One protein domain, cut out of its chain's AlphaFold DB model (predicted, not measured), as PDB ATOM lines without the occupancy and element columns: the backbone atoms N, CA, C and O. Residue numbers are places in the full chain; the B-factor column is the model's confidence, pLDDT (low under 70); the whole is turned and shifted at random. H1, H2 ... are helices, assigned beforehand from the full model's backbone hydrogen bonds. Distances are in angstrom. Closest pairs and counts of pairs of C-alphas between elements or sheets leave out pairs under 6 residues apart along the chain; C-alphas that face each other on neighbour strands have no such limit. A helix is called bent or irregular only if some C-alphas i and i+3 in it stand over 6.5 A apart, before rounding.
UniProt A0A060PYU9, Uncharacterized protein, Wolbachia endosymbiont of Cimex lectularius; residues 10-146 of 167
ATOM      1  N   LEU A  10     -23.829 -19.820  31.971       82.56
ATOM      2  CA  LEU A  10     -24.752 -19.876  33.109       82.56
ATOM      3  C   LEU A  10     -24.212 -20.753  34.243       82.56
ATOM      4  O   LEU A  10     -24.191 -20.312  35.387       82.56
ATOM      5  N   GLN A  11     -23.722 -21.956  33.950       82.94
ATOM      6  CA  GLN A  11     -23.168 -22.857  34.965       82.94
ATOM      7  C   GLN A  11     -21.937 -22.254  35.646       82.94
ATOM      8  O   GLN A  11     -21.828 -22.283  36.871       82.94
ATOM      9  N   ASN A  12     -21.038 -21.636  34.878       78.06
ATOM     10  CA  ASN A  12     -19.891 -20.922  35.441       78.06
ATOM     11  C   ASN A  12     -20.312 -19.743  36.315       78.06
ATOM     12  O   ASN A  12     -19.683 -19.451  37.331       78.06
ATOM     13  N   TYR A  13     -21.374 -19.054  35.914       80.12
ATOM     14  CA  TYR A  13     -21.921 -17.940  36.661       80.12
ATOM     15  C   TYR A  13     -22.542 -18.392  37.992       80.12
ATOM     16  O   TYR A  13     -22.216 -17.836  39.039       80.12
ATOM     17  N   LEU A  14     -23.358 -19.451  37.967       87.00
ATOM     18  CA  LEU A  14     -23.923 -20.085  39.159       87.00
ATOM     19  C   LEU A  14     -22.830 -20.636  40.082       87.00
ATOM     20  O   LEU A  14     -22.910 -20.468  41.293       87.00
ATOM     21  N   THR A  15     -21.779 -21.234  39.524       85.50
ATOM     22  CA  THR A  15     -20.636 -21.733  40.305       85.50
ATOM     23  C   THR A  15     -19.965 -20.589  41.063       85.50
ATOM     24  O   THR A  15     -19.884 -20.631  42.289       85.50
ATOM     25  N   LYS A  16     -19.593 -19.509  40.363       81.19
ATOM     26  CA  LYS A  16     -18.985 -18.319  40.980       81.19
ATOM     27  C   LYS A  16     -19.885 -17.666  42.024       81.19
ATOM     28  O   LYS A  16     -19.399 -17.198  43.051       81.19
ATOM     29  N   TYR A  17     -21.193 -17.637  41.774       84.06
ATOM     30  CA  TYR A  17     -22.164 -17.142  42.744       84.06
ATOM     31  C   TYR A  17     -22.102 -17.914  44.063       84.06
ATOM     32  O   TYR A  17     -22.008 -17.330  45.148       84.06
ATOM     33  N   ILE A  18     -22.179 -19.241  43.952       85.94
ATOM     34  CA  ILE A  18     -22.186 -20.138  45.096       85.94
ATOM     35  C   ILE A  18     -20.853 -19.991  45.846       85.94
ATOM     36  O   ILE A  18     -20.864 -19.818  47.065       85.94
ATOM     37  N   GLU A  19     -19.716 -19.948  45.141       83.88
ATOM     38  CA  GLU A  19     -18.391 -19.682  45.724       83.88
ATOM     39  C   GLU A  19     -18.363 -18.411  46.578       83.88
ATOM     40  O   GLU A  19     -17.990 -18.475  47.752       83.88
ATOM     41  N   GLN A  20     -18.790 -17.277  46.014       80.62
ATOM     42  CA  GLN A  20     -18.791 -15.976  46.689       80.62
ATOM     43  C   GLN A  20     -19.688 -15.973  47.925       80.62
ATOM     44  O   GLN A  20     -19.275 -15.527  48.995       80.62
ATOM     45  N   THR A  21     -20.898 -16.516  47.794       82.31
ATOM     46  CA  THR A  21     -21.874 -16.563  48.888       82.31
ATOM     47  C   THR A  21     -21.345 -17.390  50.055       82.31
ATOM     48  O   THR A  21     -21.486 -17.008  51.214       82.31
ATOM     49  N   PHE A  22     -20.676 -18.504  49.760       81.56
ATOM     50  CA  PHE A  22     -20.019 -19.296  50.790       81.56
ATOM     51  C   PHE A  22     -18.814 -18.591  51.413       81.56
ATOM     52  O   PHE A  22     -18.644 -18.684  52.622       81.56
ATOM     53  N   ALA A  23     -17.977 -17.917  50.621       80.38
ATOM     54  CA  ALA A  23     -16.813 -17.199  51.139       80.38
ATOM     55  C   ALA A  23     -17.212 -16.054  52.088       80.38
ATOM     56  O   ALA A  23     -16.496 -15.766  53.041       80.38
ATOM     57  N   ALA A  24     -18.370 -15.432  51.850       80.00
ATOM     58  CA  ALA A  24     -18.929 -14.387  52.705       80.00
ATOM     59  C   ALA A  24     -19.676 -14.924  53.944       80.00
ATOM     60  O   ALA A  24     -20.051 -14.142  54.819       80.00
ATOM     61  N   HIS A  25     -19.935 -16.233  54.034       81.56
ATOM     62  CA  HIS A  25     -20.691 -16.804  55.144       81.56
ATOM     63  C   HIS A  25     -19.826 -16.948  56.400       81.56
ATOM     64  O   HIS A  25     -18.825 -17.656  56.401       81.56
ATOM     65  N   THR A  26     -20.259 -16.333  57.499       72.94
ATOM     66  CA  THR A  26     -19.543 -16.337  58.789       72.94
ATOM     67  C   THR A  26     -20.319 -17.037  59.915       72.94
ATOM     68  O   THR A  26     -19.953 -16.926  61.082       72.94
ATOM     69  N   GLY A  27     -21.409 -17.745  59.592       69.44
ATOM     70  CA  GLY A  27     -22.308 -18.371  60.567       69.44
ATOM     71  C   GLY A  27     -22.213 -19.899  60.646       69.44
ATOM     72  O   GLY A  27     -21.594 -20.553  59.817       69.44
ATOM     73  N   ASN A  28     -22.894 -20.477  61.641       71.19
ATOM     74  CA  ASN A  28     -23.057 -21.931  61.818       71.19
ATOM     75  C   ASN A  28     -24.432 -22.454  61.341       71.19
ATOM     76  O   ASN A  28     -24.766 -23.625  61.528       71.19
ATOM     77  N   ARG A  29     -25.264 -21.586  60.744       78.56
ATOM     78  CA  ARG A  29     -26.632 -21.904  60.297       78.56
ATOM     79  C   ARG A  29     -26.656 -22.324  58.831       78.56
ATOM     80  O   ARG A  29     -27.205 -21.633  57.970       78.56
ATOM     81  N   TYR A  30     -26.066 -23.482  58.561       79.81
ATOM     82  CA  TYR A  30     -25.968 -24.058  57.217       79.81
ATOM     83  C   TYR A  30     -27.330 -24.367  56.574       79.81
ATOM     84  O   TYR A  30     -27.470 -24.328  55.356       79.81
ATOM     85  N   ASP A  31     -28.370 -24.588  57.385       81.56
ATOM     86  CA  ASP A  31     -29.752 -24.731  56.924       81.56
ATOM     87  C   ASP A  31     -30.304 -23.457  56.281       81.56
ATOM     88  O   ASP A  31     -30.995 -23.519  55.262       81.56
ATOM     89  N   LYS A  32     -29.996 -22.303  56.876       84.56
ATOM     90  CA  LYS A  32     -30.383 -20.996  56.357       84.56
ATOM     91  C   LYS A  32     -29.603 -20.686  55.081       84.56
ATOM     92  O   LYS A  32     -30.224 -20.352  54.076       84.56
ATOM     93  N   LEU A  33     -28.283 -20.896  55.103       85.50
ATOM     94  CA  LEU A  33     -27.417 -20.706  53.936       85.50
ATOM     95  C   LEU A  33     -27.877 -21.548  52.740       85.50
ATOM     96  O   LEU A  33     -27.991 -21.033  51.632       85.50
ATOM     97  N   TYR A  34     -28.194 -22.827  52.954       86.12
ATOM     98  CA  TYR A  34     -28.672 -23.702  51.884       86.12
ATOM     99  C   TYR A  34     -29.967 -23.189  51.241       86.12
ATOM    100  O   TYR A  34     -30.072 -23.144  50.017       86.12
ATOM    101  N   ARG A  35     -30.952 -22.764  52.046       87.69
ATOM    102  CA  ARG A  35     -32.216 -22.215  51.521       87.69
ATOM    103  C   ARG A  35     -31.998 -20.927  50.730       87.69
ATOM    104  O   ARG A  35     -32.656 -20.734  49.713       87.69
ATOM    105  N   GLU A  36     -31.090 -20.066  51.185       88.12
ATOM    106  CA  GLU A  36     -30.726 -18.833  50.480       88.12
ATOM    107  C   GLU A  36     -30.069 -19.136  49.130       88.12
ATOM    108  O   GLU A  36     -30.511 -18.606  48.109       88.12
ATOM    109  N   LEU A  37     -29.089 -20.047  49.111       89.12
ATOM    110  CA  LEU A  37     -28.439 -20.509  47.884       89.12
ATOM    111  C   LEU A  37     -29.451 -21.090  46.896       89.12
ATOM    112  O   LEU A  37     -29.451 -20.697  45.733       89.12
ATOM    113  N   LEU A  38     -30.342 -21.974  47.358       90.50
ATOM    114  CA  LEU A  38     -31.394 -22.542  46.519       90.50
ATOM    115  C   LEU A  38     -32.262 -21.457  45.886       90.50
ATOM    116  O   LEU A  38     -32.331 -21.381  44.662       90.50
ATOM    117  N   SER A  39     -32.881 -20.592  46.696       89.44
ATOM    118  CA  SER A  39     -33.755 -19.529  46.187       89.44
ATOM    119  C   SER A  39     -33.042 -18.647  45.165       89.44
ATOM    120  O   SER A  39     -33.610 -18.309  44.129       89.44
ATOM    121  N   LYS A  40     -31.779 -18.301  45.416       88.31
ATOM    122  CA  LYS A  40     -31.021 -17.409  44.536       88.31
ATOM    123  C   LYS A  40     -30.567 -18.075  43.243       88.31
ATOM    124  O   LYS A  40     -30.602 -17.435  42.190       88.31
ATOM    125  N   VAL A  41     -30.205 -19.354  43.285       90.62
ATOM    126  CA  VAL A  41     -29.946 -20.145  42.076       90.62
ATOM    127  C   VAL A  41     -31.223 -20.255  41.238       90.62
ATOM    128  O   VAL A  41     -31.181 -19.998  40.035       90.62
ATOM    129  N   GLU A  42     -32.373 -20.547  41.857       91.88
ATOM    130  CA  GLU A  42     -33.669 -20.589  41.164       91.88
ATOM    131  C   GLU A  42     -34.015 -19.246  40.492       91.88
ATOM    132  O   GLU A  42     -34.421 -19.216  39.327       91.88
ATOM    133  N   GLU A  43     -33.852 -18.129  41.209       89.19
ATOM    134  CA  GLU A  43     -34.057 -16.771  40.686       89.19
ATOM    135  C   GLU A  43     -33.127 -16.469  39.504       89.19
ATOM    136  O   GLU A  43     -33.576 -15.961  38.475       89.19
ATOM    137  N   THR A  44     -31.848 -16.828  39.625       87.44
ATOM    138  CA  THR A  44     -30.834 -16.606  38.587       87.44
ATOM    139  C   THR A  44     -31.169 -17.370  37.311       87.44
ATOM    140  O   THR A  44     -31.125 -16.792  36.226       87.44
ATOM    141  N   ILE A  45     -31.573 -18.639  37.424       90.31
ATOM    142  CA  ILE A  45     -31.989 -19.454  36.275       90.31
ATOM    143  C   ILE A  45     -33.223 -18.836  35.605       90.31
ATOM    144  O   ILE A  45     -33.226 -18.637  34.391       90.31
ATOM    145  N   LYS A  46     -34.253 -18.469  36.381       89.94
ATOM    146  CA  LYS A  46     -35.458 -17.803  35.852       89.94
ATOM    147  C   LYS A  46     -35.118 -16.524  35.095       89.94
ATOM    148  O   LYS A  46     -35.625 -16.309  33.993       89.94
ATOM    149  N   LEU A  47     -34.273 -15.677  35.680       85.75
ATOM    150  CA  LEU A  47     -33.870 -14.407  35.087       85.75
ATOM    151  C   LEU A  47     -33.055 -14.626  33.807       85.75
ATOM    152  O   LEU A  47     -33.340 -13.987  32.796       85.75
ATOM    153  N   ALA A  48     -32.103 -15.560  33.828       85.12
ATOM    154  CA  ALA A  48     -31.296 -15.926  32.669       85.12
ATOM    155  C   ALA A  48     -32.165 -16.418  31.504       85.12
ATOM    156  O   ALA A  48     -32.088 -15.856  30.415       85.12
ATOM    157  N   VAL A  49     -33.050 -17.392  31.744       87.56
ATOM    158  CA  VAL A  49     -33.967 -17.934  30.726       87.56
ATOM    159  C   VAL A  49     -34.902 -16.839  30.196       87.56
ATOM    160  O   VAL A  49     -35.071 -16.693  28.988       87.56
ATOM    161  N   SER A  50     -35.466 -16.012  31.083       86.25
ATOM    162  CA  SER A  50     -36.374 -14.919  30.706       86.25
ATOM    163  C   SER A  50     -35.705 -13.845  29.846       86.25
ATOM    164  O   SER A  50     -36.332 -13.291  28.948       86.25
ATOM    165  N   LYS A  51     -34.429 -13.535  30.099       80.25
ATOM    166  CA  LYS A  51     -33.676 -12.568  29.288       80.25
ATOM    167  C   LYS A  51     -33.173 -13.181  27.986       80.25
ATOM    168  O   LYS A  51     -33.204 -12.508  26.961       80.25
ATOM    169  N   ALA A  52     -32.748 -14.441  28.020       79.50
ATOM    170  CA  ALA A  52     -32.209 -15.135  26.860       79.50
ATOM    171  C   ALA A  52     -33.287 -15.517  25.834       79.50
ATOM    172  O   ALA A  52     -32.988 -15.521  24.646       79.50
ATOM    173  N   LYS A  53     -34.548 -15.750  26.234       82.94
ATOM    174  CA  LYS A  53     -35.628 -16.111  25.286       82.94
ATOM    175  C   LYS A  53     -35.911 -15.069  24.205       82.94
ATOM    176  O   LYS A  53     -36.397 -15.411  23.137       82.94
ATOM    177  N   HIS A  54     -35.608 -13.798  24.469       75.06
ATOM    178  CA  HIS A  54     -35.735 -12.736  23.468       75.06
ATOM    179  C   HIS A  54     -34.619 -12.780  22.413       75.06
ATOM    180  O   HIS A  54     -34.751 -12.154  21.367       75.06
ATOM    181  N   LEU A  55     -33.522 -13.488  22.701       72.19
ATOM    182  CA  LEU A  55     -32.363 -13.659  21.825       72.19
ATOM    183  C   LEU A  55     -32.398 -15.013  21.108       72.19
ATOM    184  O   LEU A  55     -31.969 -15.115  19.963       72.19
ATOM    185  N   ASP A  56     -32.920 -16.036  21.779       74.88
ATOM    186  CA  ASP A  56     -33.118 -17.376  21.242       74.88
ATOM    187  C   ASP A  56     -34.562 -17.818  21.497       74.88
ATOM    188  O   ASP A  56     -34.929 -18.215  22.607       74.88
ATOM    189  N   ILE A  57     -35.380 -17.763  20.445       78.56
ATOM    190  CA  ILE A  57     -36.803 -18.114  20.501       78.56
ATOM    191  C   ILE A  57     -37.028 -19.572  20.926       78.56
ATOM    192  O   ILE A  57     -38.075 -19.910  21.476       78.56
ATOM    193  N   SER A  58     -36.029 -20.450  20.755       79.62
ATOM    194  CA  SER A  58     -36.120 -21.839  21.211       79.62
ATOM    195  C   SER A  58     -36.230 -21.950  22.742       79.62
ATOM    196  O   SER A  58     -36.773 -22.939  23.252       79.62
ATOM    197  N   LEU A  59     -35.806 -20.913  23.479       84.56
ATOM    198  CA  LEU A  59     -35.921 -20.811  24.936       84.56
ATOM    199  C   LEU A  59     -37.290 -20.301  25.412       84.56
ATOM    200  O   LEU A  59     -37.547 -20.289  26.616       84.56
ATOM    201  N   GLU A  60     -38.199 -19.911  24.515       85.69
ATOM    202  CA  GLU A  60     -39.556 -19.508  24.901       85.69
ATOM    203  C   GLU A  60     -40.341 -20.683  25.505       85.69
ATOM    204  O   GLU A  60     -40.934 -20.549  26.579       85.69
ATOM    205  N   SER A  61     -40.226 -21.863  24.884       85.81
ATOM    206  CA  SER A  61     -40.736 -23.132  25.430       85.81
ATOM    207  C   SER A  61     -40.134 -23.446  26.803       85.81
ATOM    208  O   SER A  61     -40.857 -23.734  27.754       85.81
ATOM    209  N   VAL A  62     -38.815 -23.267  26.945       87.19
ATOM    210  CA  VAL A  62     -38.093 -23.482  28.206       87.19
ATOM    211  C   VAL A  62     -38.617 -22.551  29.297       87.19
ATOM    212  O   VAL A  62     -38.842 -22.996  30.417       87.19
ATOM    213  N   TYR A  63     -38.855 -21.273  28.994       87.38
ATOM    214  CA  TYR A  63     -39.404 -20.320  29.959       87.38
ATOM    215  C   TYR A  63     -40.805 -20.720  30.441       87.38
ATOM    216  O   TYR A  63     -41.074 -20.686  31.646       87.38
ATOM    217  N   GLY A  64     -41.695 -21.115  29.527       86.44
ATOM    218  CA  GLY A  64     -43.048 -21.570  29.865       86.44
ATOM    219  C   GLY A  64     -43.055 -22.847  30.713       86.44
ATOM    220  O   GLY A  64     -43.719 -22.915  31.751       86.44
ATOM    221  N   GLU A  65     -42.260 -23.845  30.330       86.12
ATOM    222  CA  GLU A  65     -42.146 -25.111  31.065       86.12
ATOM    223  C   GLU A  65     -41.482 -24.919  32.438       86.12
ATOM    224  O   GLU A  65     -41.928 -25.474  33.442       86.12
ATOM    225  N   LEU A  66     -40.464 -24.062  32.527       87.06
ATOM    226  CA  LEU A  66     -39.782 -23.775  33.788       87.06
ATOM    227  C   LEU A  66     -40.678 -23.016  34.773       87.06
ATOM    228  O   LEU A  66     -40.679 -23.306  35.970       87.06
ATOM    229  N   THR A  67     -41.436 -22.028  34.291       84.94
ATOM    230  CA  THR A  67     -42.332 -21.235  35.148       84.94
ATOM    231  C   THR A  67     -43.534 -22.039  35.641       84.94
ATOM    232  O   THR A  67     -44.013 -21.784  36.747       84.94
ATOM    233  N   SER A  68     -43.975 -23.043  34.881       87.19
ATOM    234  CA  SER A  68     -45.054 -23.955  35.275       87.19
ATOM    235  C   SER A  68     -44.575 -25.125  36.147       87.19
ATOM    236  O   SER A  68     -45.344 -25.628  36.969       87.19
ATOM    237  N   ASN A  69     -43.300 -25.525  36.058       90.81
ATOM    238  CA  ASN A  69     -42.749 -26.660  36.801       90.81
ATOM    239  C   ASN A  69     -41.798 -26.245  37.939       90.81
ATOM    240  O   ASN A  69     -40.572 -26.379  37.869       90.81
ATOM    241  N   LYS A  70     -42.384 -25.807  39.061       90.44
ATOM    242  CA  LYS A  70     -41.629 -25.418  40.267       90.44
ATOM    243  C   LYS A  70     -40.776 -26.557  40.844       90.44
ATOM    244  O   LYS A  70     -39.705 -26.296  41.381       90.44
ATOM    245  N   LYS A  71     -41.235 -27.810  40.738       93.50
ATOM    246  CA  LYS A  71     -40.502 -28.979  41.255       93.50
ATOM    247  C   LYS A  71     -39.210 -29.213  40.474       93.50
ATOM    248  O   LYS A  71     -38.175 -29.449  41.088       93.50
ATOM    249  N   LEU A  72     -39.261 -29.093  39.146       93.12
ATOM    250  CA  LEU A  72     -38.079 -29.195  38.295       93.12
ATOM    251  C   LEU A  72     -37.076 -28.082  38.586       93.12
ATOM    252  O   LEU A  72     -35.898 -28.366  38.770       93.12
ATOM    253  N   LEU A  73     -37.537 -26.834  38.698       92.56
ATOM    254  CA  LEU A  73     -36.659 -25.713  39.031       92.56
ATOM    255  C   LEU A  73     -35.927 -25.932  40.365       92.56
ATOM    256  O   LEU A  73     -34.721 -25.707  40.451       92.56
ATOM    257  N   HIS A  74     -36.646 -26.423  41.376       92.94
ATOM    258  CA  HIS A  74     -36.063 -26.745  42.672       92.94
ATOM    259  C   HIS A  74     -35.023 -27.866  42.580       92.94
ATOM    260  O   HIS A  74     -33.935 -27.754  43.144       92.94
ATOM    261  N   ALA A  75     -35.326 -28.927  41.826       94.00
ATOM    262  CA  ALA A  75     -34.403 -30.034  41.603       94.00
ATOM    263  C   ALA A  75     -33.130 -29.578  40.864       94.00
ATOM    264  O   ALA A  75     -32.029 -29.981  41.236       94.00
ATOM    265  N   ILE A  76     -33.252 -28.677  39.880       93.31
ATOM    266  CA  ILE A  76     -32.104 -28.077  39.183       93.31
ATOM    267  C   ILE A  76     -31.251 -27.261  40.156       93.31
ATOM    268  O   ILE A  76     -30.037 -27.445  40.206       93.31
ATOM    269  N   ALA A  77     -31.862 -26.377  40.949       92.62
ATOM    270  CA  ALA A  77     -31.121 -25.560  41.906       92.62
ATOM    271  C   ALA A  77     -30.380 -26.421  42.938       92.62
ATOM    272  O   ALA A  77     -29.204 -26.192  43.224       92.62
ATOM    273  N   LYS A  78     -31.043 -27.471  43.424       92.50
ATOM    274  CA  LYS A  78     -30.462 -28.465  44.322       92.50
ATOM    275  C   LYS A  78     -29.279 -29.205  43.691       92.50
ATOM    276  O   LYS A  78     -28.246 -29.344  44.342       92.50
ATOM    277  N   GLN A  79     -29.375 -29.594  42.418       91.50
ATOM    278  CA  GLN A  79     -28.269 -30.209  41.672       91.50
ATOM    279  C   GLN A  79     -27.062 -29.283  41.557       91.50
ATOM    280  O   GLN A  79     -25.938 -29.737  41.760       91.50
ATOM    281  N   GLN A  80     -27.275 -27.999  41.270       89.62
ATOM    282  CA  GLN A  80     -26.185 -27.025  41.156       89.62
ATOM    283  C   GLN A  80     -25.436 -26.866  42.484       89.62
ATOM    284  O   GLN A  80     -24.208 -26.936  42.513       89.62
ATOM    285  N   VAL A  81     -26.168 -26.733  43.596       88.62
ATOM    286  CA  VAL A  81     -25.561 -26.629  44.931       88.62
ATOM    287  C   VAL A  81     -24.833 -27.922  45.315       88.62
ATOM    288  O   VAL A  81     -23.696 -27.852  45.772       88.62
ATOM    289  N   SER A  82     -25.441 -29.092  45.089       86.38
ATOM    290  CA  SER A  82     -24.820 -30.393  45.395       86.38
ATOM    291  C   SER A  82     -23.525 -30.601  44.609       86.38
ATOM    292  O   SER A  82     -22.483 -30.866  45.195       86.38
ATOM    293  N   THR A  83     -23.563 -30.378  43.292       85.75
ATOM    294  CA  THR A  83     -22.397 -30.541  42.405       85.75
ATOM    295  C   THR A  83     -21.244 -29.630  42.828       85.75
ATOM    296  O   THR A  83     -20.079 -30.029  42.819       85.75
ATOM    297  N   PHE A  84     -21.562 -28.396  43.228       84.25
ATOM    298  CA  PHE A  84     -20.568 -27.469  43.746       84.25
ATOM    299  C   PHE A  84     -19.896 -28.001  45.025       84.25
ATOM    300  O   PHE A  84     -18.671 -27.967  45.136       84.25
ATOM    301  N   LEU A  85     -20.684 -28.513  45.975       80.44
ATOM    302  CA  LEU A  85     -20.174 -29.060  47.234       80.44
ATOM    303  C   LEU A  85     -19.298 -30.301  47.025       80.44
ATOM    304  O   LEU A  85     -18.257 -30.413  47.671       80.44
ATOM    305  N   ASP A  86     -19.670 -31.176  46.090       78.56
ATOM    306  CA  ASP A  86     -18.931 -32.409  45.792       78.56
ATOM    307  C   ASP A  86     -17.547 -32.144  45.173       78.56
ATOM    308  O   ASP A  86     -16.623 -32.945  45.313       78.56
ATOM    309  N   THR A  87     -17.384 -31.005  44.496       75.31
ATOM    310  CA  THR A  87     -16.171 -30.653  43.737       75.31
ATOM    311  C   THR A  87     -15.205 -29.726  44.483       75.31
ATOM    312  O   THR A  87     -14.052 -29.600  44.072       75.31
ATOM    313  N   HIS A  88     -15.618 -29.104  45.594       69.00
ATOM    314  CA  HIS A  88     -14.808 -28.123  46.331       69.00
ATOM    315  C   HIS A  88     -14.349 -28.651  47.698       69.00
ATOM    316  O   HIS A  88     -15.029 -28.536  48.718       69.00
ATOM    317  N   GLN A  89     -13.126 -29.192  47.710       55.50
ATOM    318  CA  GLN A  89     -12.509 -29.951  48.807       55.50
ATOM    319  C   GLN A  89     -12.363 -29.182  50.138       55.50
ATOM    320  O   GLN A  89     -12.346 -29.799  51.203       55.50
ATOM    321  N   THR A  90     -12.330 -27.845  50.106       56.09
ATOM    322  CA  THR A  90     -12.198 -26.953  51.278       56.09
ATOM    323  C   THR A  90     -13.411 -26.974  52.222       56.09
ATOM    324  O   THR A  90     -13.420 -26.272  53.226       56.09
ATOM    325  N   LYS A  91     -14.458 -27.750  51.910       54.50
ATOM    326  CA  LYS A  91     -15.766 -27.699  52.582       54.50
ATOM    327  C   LYS A  91     -16.228 -29.015  53.201       54.50
ATOM    328  O   LYS A  91     -17.408 -29.144  53.506       54.50
ATOM    329  N   LYS A  92     -15.337 -29.980  53.438       50.62
ATOM    330  CA  LYS A  92     -15.694 -31.261  54.083       50.62
ATOM    331  C   LYS A  92     -16.423 -31.099  55.434       50.62
ATOM    332  O   LYS A  92     -17.327 -31.872  55.710       50.62
ATOM    333  N   GLU A  93     -16.107 -30.065  56.219       55.78
ATOM    334  CA  GLU A  93     -16.816 -29.742  57.478       55.78
ATOM    335  C   GLU A  93     -18.190 -29.083  57.250       55.78
ATOM    336  O   GLU A  93     -19.133 -29.288  58.009       55.78
ATOM    337  N   ILE A  94     -18.343 -28.329  56.161       61.38
ATOM    338  CA  ILE A  94     -19.626 -27.742  55.747       61.38
ATOM    339  C   ILE A  94     -20.567 -28.841  55.231       61.38
ATOM    340  O   ILE A  94     -21.769 -28.786  55.485       61.38
ATOM    341  N   VAL A  95     -20.035 -29.863  54.549       61.44
ATOM    342  CA  VAL A  95     -20.808 -30.998  54.015       61.44
ATOM    343  C   VAL A  95     -21.615 -31.703  55.108       61.44
ATOM    344  O   VAL A  95     -22.768 -32.042  54.862       61.44
ATOM    345  N   GLU A  96     -21.110 -31.837  56.338       64.81
ATOM    346  CA  GLU A  96     -21.894 -32.424  57.439       64.81
ATOM    347  C   GLU A  96     -23.169 -31.621  57.754       64.81
ATOM    348  O   GLU A  96     -24.242 -32.199  57.941       64.81
ATOM    349  N   GLY A  97     -23.095 -30.286  57.717       66.06
ATOM    350  CA  GLY A  97     -24.254 -29.400  57.879       66.06
ATOM    351  C   GLY A  97     -25.239 -29.442  56.702       66.06
ATOM    352  O   GLY A  97     -26.427 -29.139  56.875       66.06
ATOM    353  N   PHE A  98     -24.761 -29.844  55.520       70.31
ATOM    354  CA  PHE A  98     -25.532 -29.929  54.278       70.31
ATOM    355  C   PHE A  98     -25.995 -31.343  53.911       70.31
ATOM    356  O   PHE A  98     -26.893 -31.453  53.085       70.31
ATOM    357  N   ASN A  99     -25.492 -32.409  54.544       69.62
ATOM    358  CA  ASN A  99     -25.824 -33.805  54.213       69.62
ATOM    359  C   ASN A  99     -27.338 -34.090  54.188       69.62
ATOM    360  O   ASN A  99     -27.821 -34.898  53.397       69.62
ATOM    361  N   LYS A 100     -28.124 -33.380  55.008       72.25
ATOM    362  CA  LYS A 100     -29.599 -33.457  55.016       72.25
ATOM    363  C   LYS A 100     -30.279 -32.905  53.754       72.25
ATOM    364  O   LYS A 100     -31.489 -33.044  53.597       72.25
ATOM    365  N   TYR A 101     -29.524 -32.247  52.885       75.88
ATOM    366  CA  TYR A 101     -29.986 -31.591  51.670       75.88
ATOM    367  C   TYR A 101     -29.464 -32.246  50.394       75.88
ATOM    368  O   TYR A 101     -29.614 -31.676  49.315       75.88
ATOM    369  N   ASN A 102     -28.908 -33.452  50.491       81.81
ATOM    370  CA  ASN A 102     -28.483 -34.204  49.319       81.81
ATOM    371  C   ASN A 102     -29.659 -34.478  48.381       81.81
ATOM    372  O   ASN A 102     -30.821 -34.587  48.798       81.81
ATOM    373  N   ILE A 103     -29.348 -34.570  47.091       87.62
ATOM    374  CA  ILE A 103     -30.295 -35.022  46.075       87.62
ATOM    375  C   ILE A 103     -30.847 -36.393  46.455       87.62
ATOM    376  O   ILE A 103     -30.094 -37.298  46.804       87.62
ATOM    377  N   ASN A 104     -32.171 -36.530  46.402       90.19
ATOM    378  CA  ASN A 104     -32.854 -37.791  46.666       90.19
ATOM    379  C   ASN A 104     -33.407 -38.404  45.369       90.19
ATOM    380  O   ASN A 104     -33.369 -37.801  44.297       90.19
ATOM    381  N   GLU A 105     -33.962 -39.610  45.469       92.94
ATOM    382  CA  GLU A 105     -34.502 -40.337  44.316       92.94
ATOM    383  C   GLU A 105     -35.642 -39.586  43.604       92.94
ATOM    384  O   GLU A 105     -35.761 -39.645  42.381       92.94
ATOM    385  N   SER A 106     -36.475 -38.847  44.345       93.56
ATOM    386  CA  SER A 106     -37.541 -38.036  43.748       93.56
ATOM    387  C   SER A 106     -36.967 -36.896  42.911       93.56
ATOM    388  O   SER A 106     -37.480 -36.630  41.825       93.56
ATOM    389  N   ASP A 107     -35.917 -36.231  43.396       93.88
ATOM    390  CA  ASP A 107     -35.226 -35.176  42.652       93.88
ATOM    391  C   ASP A 107     -34.612 -35.745  41.366       93.88
ATOM    392  O   ASP A 107     -34.791 -35.170  40.296       93.88
ATOM    393  N   LEU A 108     -33.971 -36.918  41.445       94.62
ATOM    394  CA  LEU A 108     -33.402 -37.607  40.280       94.62
ATOM    395  C   LEU A 108     -34.466 -37.966  39.238       94.62
ATOM    396  O   LEU A 108     -34.248 -37.755  38.048       94.62
ATOM    397  N   LYS A 109     -35.637 -38.459  39.660       95.69
ATOM    398  CA  LYS A 109     -36.761 -38.744  38.748       95.69
ATOM    399  C   LYS A 109     -37.266 -37.481  38.055       95.69
ATOM    400  O   LYS A 109     -37.541 -37.511  36.859       95.69
ATOM    401  N   ILE A 110     -37.366 -36.374  38.792       95.31
ATOM    402  CA  ILE A 110     -37.763 -35.074  38.237       95.31
ATOM    403  C   ILE A 110     -36.726 -34.585  37.219       95.31
ATOM    404  O   ILE A 110     -37.104 -34.155  36.131       95.31
ATOM    405  N   LEU A 111     -35.434 -34.675  37.550       94.38
ATOM    406  CA  LEU A 111     -34.342 -34.285  36.657       94.38
ATOM    407  C   LEU A 111     -34.305 -35.151  35.396       94.38
ATOM    408  O   LEU A 111     -34.188 -34.602  34.307       94.38
ATOM    409  N   GLY A 112     -34.472 -36.470  35.524       93.00
ATOM    410  CA  GLY A 112     -34.539 -37.387  34.385       93.00
ATOM    411  C   GLY A 112     -35.737 -37.106  33.477       93.00
ATOM    412  O   GLY A 112     -35.587 -37.016  32.263       93.00
ATOM    413  N   GLY A 113     -36.920 -36.862  34.052       92.19
ATOM    414  CA  GLY A 113     -38.102 -36.460  33.280       92.19
ATOM    415  C   GLY A 113     -37.960 -35.094  32.594       92.19
ATOM    416  O   GLY A 113     -38.647 -34.825  31.613       92.19
ATOM    417  N   GLY A 114     -37.069 -34.236  33.098       90.31
ATOM    418  CA  GLY A 114     -36.770 -32.911  32.561       90.31
ATOM    419  C   GLY A 114     -35.426 -32.804  31.841       90.31
ATOM    420  O   GLY A 114     -34.997 -31.681  31.583       90.31
ATOM    421  N   GLU A 115     -34.742 -33.907  31.520       92.00
ATOM    422  CA  GLU A 115     -33.337 -33.897  31.077       92.00
ATOM    423  C   GLU A 115     -33.095 -32.958  29.884       92.00
ATOM    424  O   GLU A 115     -32.150 -32.167  29.881       92.00
ATOM    425  N   GLY A 116     -33.999 -32.971  28.898       89.88
ATOM    426  CA  GLY A 116     -33.925 -32.080  27.740       89.88
ATOM    427  C   GLY A 116     -33.994 -30.593  28.114       89.88
ATOM    428  O   GLY A 116     -33.256 -29.782  27.554       89.88
ATOM    429  N   LEU A 117     -34.830 -30.230  29.093       89.75
ATOM    430  CA  LEU A 117     -34.903 -28.865  29.622       89.75
ATOM    431  C   LEU A 117     -33.651 -28.509  30.416       89.75
ATOM    432  O   LEU A 117     -33.116 -27.420  30.239       89.75
ATOM    433  N   VAL A 118     -33.168 -29.423  31.262       89.75
ATOM    434  CA  VAL A 118     -31.939 -29.229  32.042       89.75
ATOM    435  C   VAL A 118     -30.769 -28.948  31.106       89.75
ATOM    436  O   VAL A 118     -30.030 -27.989  31.319       89.75
ATOM    437  N   LYS A 119     -30.644 -29.724  30.026       88.06
ATOM    438  CA  LYS A 119     -29.622 -29.515  29.003       88.06
ATOM    439  C   LYS A 119     -29.758 -28.149  28.335       88.06
ATOM    440  O   LYS A 119     -28.780 -27.416  28.292       88.06
ATOM    441  N   LYS A 120     -30.961 -27.761  27.899       87.44
ATOM    442  CA  LYS A 120     -31.196 -26.433  27.302       87.44
ATOM    443  C   LYS A 120     -30.866 -25.288  28.257       87.44
ATOM    444  O   LYS A 120     -30.271 -24.314  27.822       87.44
ATOM    445  N   ILE A 121     -31.241 -25.398  29.535       87.62
ATOM    446  CA  ILE A 121     -30.934 -24.395  30.568       87.62
ATOM    447  C   ILE A 121     -29.427 -24.294  30.768       87.62
ATOM    448  O   ILE A 121     -28.887 -23.192  30.810       87.62
ATOM    449  N   ASN A 122     -28.753 -25.438  30.864       83.50
ATOM    450  CA  ASN A 122     -27.306 -25.480  30.958       83.50
ATOM    451  C   ASN A 122     -26.682 -24.845  29.707       83.50
ATOM    452  O   ASN A 122     -25.842 -23.977  29.837       83.50
ATOM    453  N   ASP A 123     -27.140 -25.137  28.500       80.81
ATOM    454  CA  ASP A 123     -26.527 -24.603  27.278       80.81
ATOM    455  C   ASP A 123     -26.786 -23.093  27.036       80.81
ATOM    456  O   ASP A 123     -26.325 -22.539  26.034       80.81
ATOM    457  N   ILE A 124     -27.470 -22.386  27.952       81.75
ATOM    458  CA  ILE A 124     -27.710 -20.939  27.845       81.75
ATOM    459  C   ILE A 124     -26.390 -20.169  27.886       81.75
ATOM    460  O   ILE A 124     -25.700 -20.073  28.908       81.75
ATOM    461  N   ASN A 125     -26.094 -19.502  26.772       75.25
ATOM    462  CA  ASN A 125     -24.999 -18.554  26.695       75.25
ATOM    463  C   ASN A 125     -25.452 -17.147  27.120       75.25
ATOM    464  O   ASN A 125     -26.332 -16.544  26.508       75.25
ATOM    465  N   LEU A 126     -24.821 -16.602  28.160       71.75
ATOM    466  CA  LEU A 126     -25.096 -15.258  28.670       71.75
ATOM    467  C   LEU A 126     -24.203 -14.250  27.934       71.75
ATOM    468  O   LEU A 126     -23.065 -14.004  28.332       71.75
ATOM    469  N   ILE A 127     -24.711 -13.692  26.836       63.97
ATOM    470  CA  ILE A 127     -23.973 -12.742  25.992       63.97
ATOM    471  C   ILE A 127     -23.664 -11.443  26.772       63.97
ATOM    472  O   ILE A 127     -24.481 -10.948  27.557       63.97
ATOM    473  N   GLN A 128     -22.467 -10.889  26.548       52.59
ATOM    474  CA  GLN A 128     -22.027  -9.577  27.027       52.59
ATOM    475  C   GLN A 128     -21.947  -8.641  25.806       52.59
ATOM    476  O   GLN A 128     -21.131  -8.887  24.925       52.59
ATOM    477  N   GLN A 129     -22.794  -7.610  25.718       46.12
ATOM    478  CA  GLN A 129     -22.694  -6.573  24.678       46.12
ATOM    479  C   GLN A 129     -22.596  -5.174  25.295       46.12
ATOM    480  O   GLN A 129     -23.303  -4.853  26.255       46.12
ATOM    481  N   ASN A 130     -21.704  -4.365  24.728       51.50
ATOM    482  CA  ASN A 130     -21.452  -2.952  25.010       51.50
ATOM    483  C   ASN A 130     -21.513  -2.126  23.699       51.50
ATOM    484  O   ASN A 130     -22.121  -2.571  22.734       51.50
ATOM    485  N   GLU A 131     -20.946  -0.918  23.692       43.62
ATOM    486  CA  GLU A 131     -21.595   0.411  23.600       43.62
ATOM    487  C   GLU A 131     -22.610   0.729  22.473       43.62
ATOM    488  O   GLU A 131     -23.278   1.754  22.560       43.62
ATOM    489  N   GLU A 132     -22.869  -0.149  21.503       51.44
ATOM    490  CA  GLU A 132     -23.772   0.130  20.364       51.44
ATOM    491  C   GLU A 132     -25.123  -0.626  20.391       51.44
ATOM    492  O   GLU A 132     -25.738  -0.843  19.353       51.44
ATOM    493  N   ASN A 133     -25.656  -0.928  21.588       48.22
ATOM    494  CA  ASN A 133     -26.933  -1.633  21.867       48.22
ATOM    495  C   ASN A 133     -26.948  -3.149  21.530       48.22
ATOM    496  O   ASN A 133     -26.817  -3.530  20.380       48.22
ATOM    497  N   LYS A 134     -27.290  -4.079  22.438       52.47
ATOM    498  CA  LYS A 134     -27.850  -3.971  23.801       52.47
ATOM    499  C   LYS A 134     -27.921  -5.366  24.455       52.47
ATOM    500  O   LYS A 134     -28.034  -6.374  23.774       52.47
ATOM    501  N   LEU A 135     -28.035  -5.352  25.791       51.16
ATOM    502  CA  LEU A 135     -28.235  -6.452  26.757       51.16
ATOM    503  C   LEU A 135     -26.974  -7.207  27.208       51.16
ATOM    504  O   LEU A 135     -26.519  -8.188  26.633       51.16
ATOM    505  N   ASN A 136     -26.485  -6.766  28.366       60.50
ATOM    506  CA  ASN A 136     -25.442  -7.407  29.141       60.50
ATOM    507  C   ASN A 136     -26.094  -8.269  30.234       60.50
ATOM    508  O   ASN A 136     -26.205  -7.853  31.391       60.50
ATOM    509  N   ILE A 137     -26.588  -9.453  29.853       63.78
ATOM    510  CA  ILE A 137     -27.225 -10.394  30.793       63.78
ATOM    511  C   ILE A 137     -26.248 -10.713  31.930       63.78
ATOM    512  O   ILE A 137     -26.643 -10.775  33.089       63.78
ATOM    513  N   ARG A 138     -24.950 -10.790  31.619       63.81
ATOM    514  CA  ARG A 138     -23.886 -10.979  32.606       63.81
ATOM    515  C   ARG A 138     -23.819  -9.857  33.650       63.81
ATOM    516  O   ARG A 138     -23.669 -10.178  34.820       63.81
ATOM    517  N   ASN A 139     -23.969  -8.585  33.276       63.97
ATOM    518  CA  ASN A 139     -23.988  -7.456  34.215       63.97
ATOM    519  C   ASN A 139     -25.293  -7.398  35.008       63.97
ATOM    520  O   ASN A 139     -25.249  -7.137  36.203       63.97
ATOM    521  N   ILE A 140     -26.441  -7.657  34.371       66.94
ATOM    522  CA  ILE A 140     -27.742  -7.701  35.064       66.94
ATOM    523  C   ILE A 140     -27.714  -8.780  36.142       66.94
ATOM    524  O   ILE A 140     -28.106  -8.549  37.288       66.94
ATOM    525  N   LEU A 141     -27.208  -9.958  35.784       69.12
ATOM    526  CA  LEU A 141     -27.005 -11.012  36.754       69.12
ATOM    527  C   LEU A 141     -25.960 -10.566  37.788       69.12
ATOM    528  O   LEU A 141     -26.240 -10.654  38.978       69.12
ATOM    529  N   ALA A 142     -24.787 -10.047  37.389       63.69
ATOM    530  CA  ALA A 142     -23.708  -9.655  38.319       63.69
ATOM    531  C   ALA A 142     -24.160  -8.629  39.365       63.69
ATOM    532  O   ALA A 142     -23.782  -8.727  40.527       63.69
ATOM    533  N   GLN A 143     -25.028  -7.698  38.976       62.91
ATOM    534  CA  GLN A 143     -25.673  -6.762  39.893       62.91
ATOM    535  C   GLN A 143     -26.643  -7.463  40.854       62.91
ATOM    536  O   GLN A 143     -26.718  -7.088  42.019       62.91
ATOM    537  N   SER A 144     -27.344  -8.503  40.395       56.03
ATOM    538  CA  SER A 144     -28.284  -9.295  41.203       56.03
ATOM    539  C   SER A 144     -27.593 -10.167  42.262       56.03
ATOM    540  O   SER A 144     -28.216 -10.530  43.259       56.03
ATOM    541  N   ILE A 145     -26.313 -10.485  42.061       53.78
ATOM    542  CA  ILE A 145     -25.474 -11.231  43.011       53.78
ATOM    543  C   ILE A 145     -24.824 -10.319  44.065       53.78
ATOM    544  O   ILE A 145     -24.328 -10.801  45.081       53.78
ATOM    545  N   GLY A 146     -24.893  -9.000  43.878       47.34
ATOM    546  CA  GLY A 146     -24.037  -8.066  44.595       47.34
ATOM    547  C   GLY A 146     -22.625  -8.162  44.026       47.34
ATOM    548  O   GLY A 146     -22.006  -9.225  44.014       47.34
TER     549      GLY A 146
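AT A GLANCE: This is residues 10 to 146 of the 167 residues of an uncharacterized protein of Wolbachia endosymbiont of Cimex lectularius (UniProt A0A060PYU9). A long helix, H2, runs through the middle of a slab of helices: it folds back along H1, H3 folds back from its last residues, H4 crosses it steeply and H5 lies across its first residues. H6 packs on H4, H7 on H3, and short H8, reached by a long loop, on H2. The printed part has 137 residues, with eight named helices, H1 to H8 in order, and no named strand: all helix, compact, radius of gyration of the C-alphas 15.5 A, spans 47 by 36 by 21 A.

IN THESE COORDINATES: Find C-alpha 10 at (-24.752, -19.876, 33.109); H1 runs from there to residue 23, 19.9 A. H2, residues 30 to 52, covers 32.3 A. Next come H3, residues 58 to 68, and H4, residues 70 to 87, 26.2 A. Then read H5, 89 to 101, H6, 105 to 113, H7, 115 to 122, and H8, 137 to 144, ending at C-alpha 144 (-28.284, -9.295, 41.203). H5 is irregular: C-alphas 90 and 93 are 8.2 A apart.

HOW THE PARTS SIT: Start at H2, the hub, touching five helices. Its closest C-alphas are Val 41 to Leu 14 of H1, 6.7 A, a hairpin; Val 49 to Tyr 63 of H3, 6.0 A, a hairpin; Leu 38 to Ala 77 of H4, 5.5 A, at a steep tilt of 64 degrees; Tyr 30 to Gly 97 of H5, 5.6 A; and Lys 51 to Ile 137 of H8, 7.0 A. H6 touches H4, closest C-alphas Asp 107 and Ala 75, 5.3 A. H7 touches H3, closest C-alphas Leu 117 and Val 62, 6.4 A. H3 and H6 are apart. Every O i to N i+4 pair is within hydrogen-bond range in H1, H2, H4, H6, H7 and H8; H3 has 6 of 7, H5 3 of 9 and 4 of 10 O i to N i+3.

THE WHOLE: C-alphas 96 and 132, the two farthest apart, are 49.4 A apart. The printed part has no cut; the link H7 to H8 is long. Mean pLDDT of the printed part is 79.2, under 70 at residue 27, 88 to 97, 99 and 127 to 146.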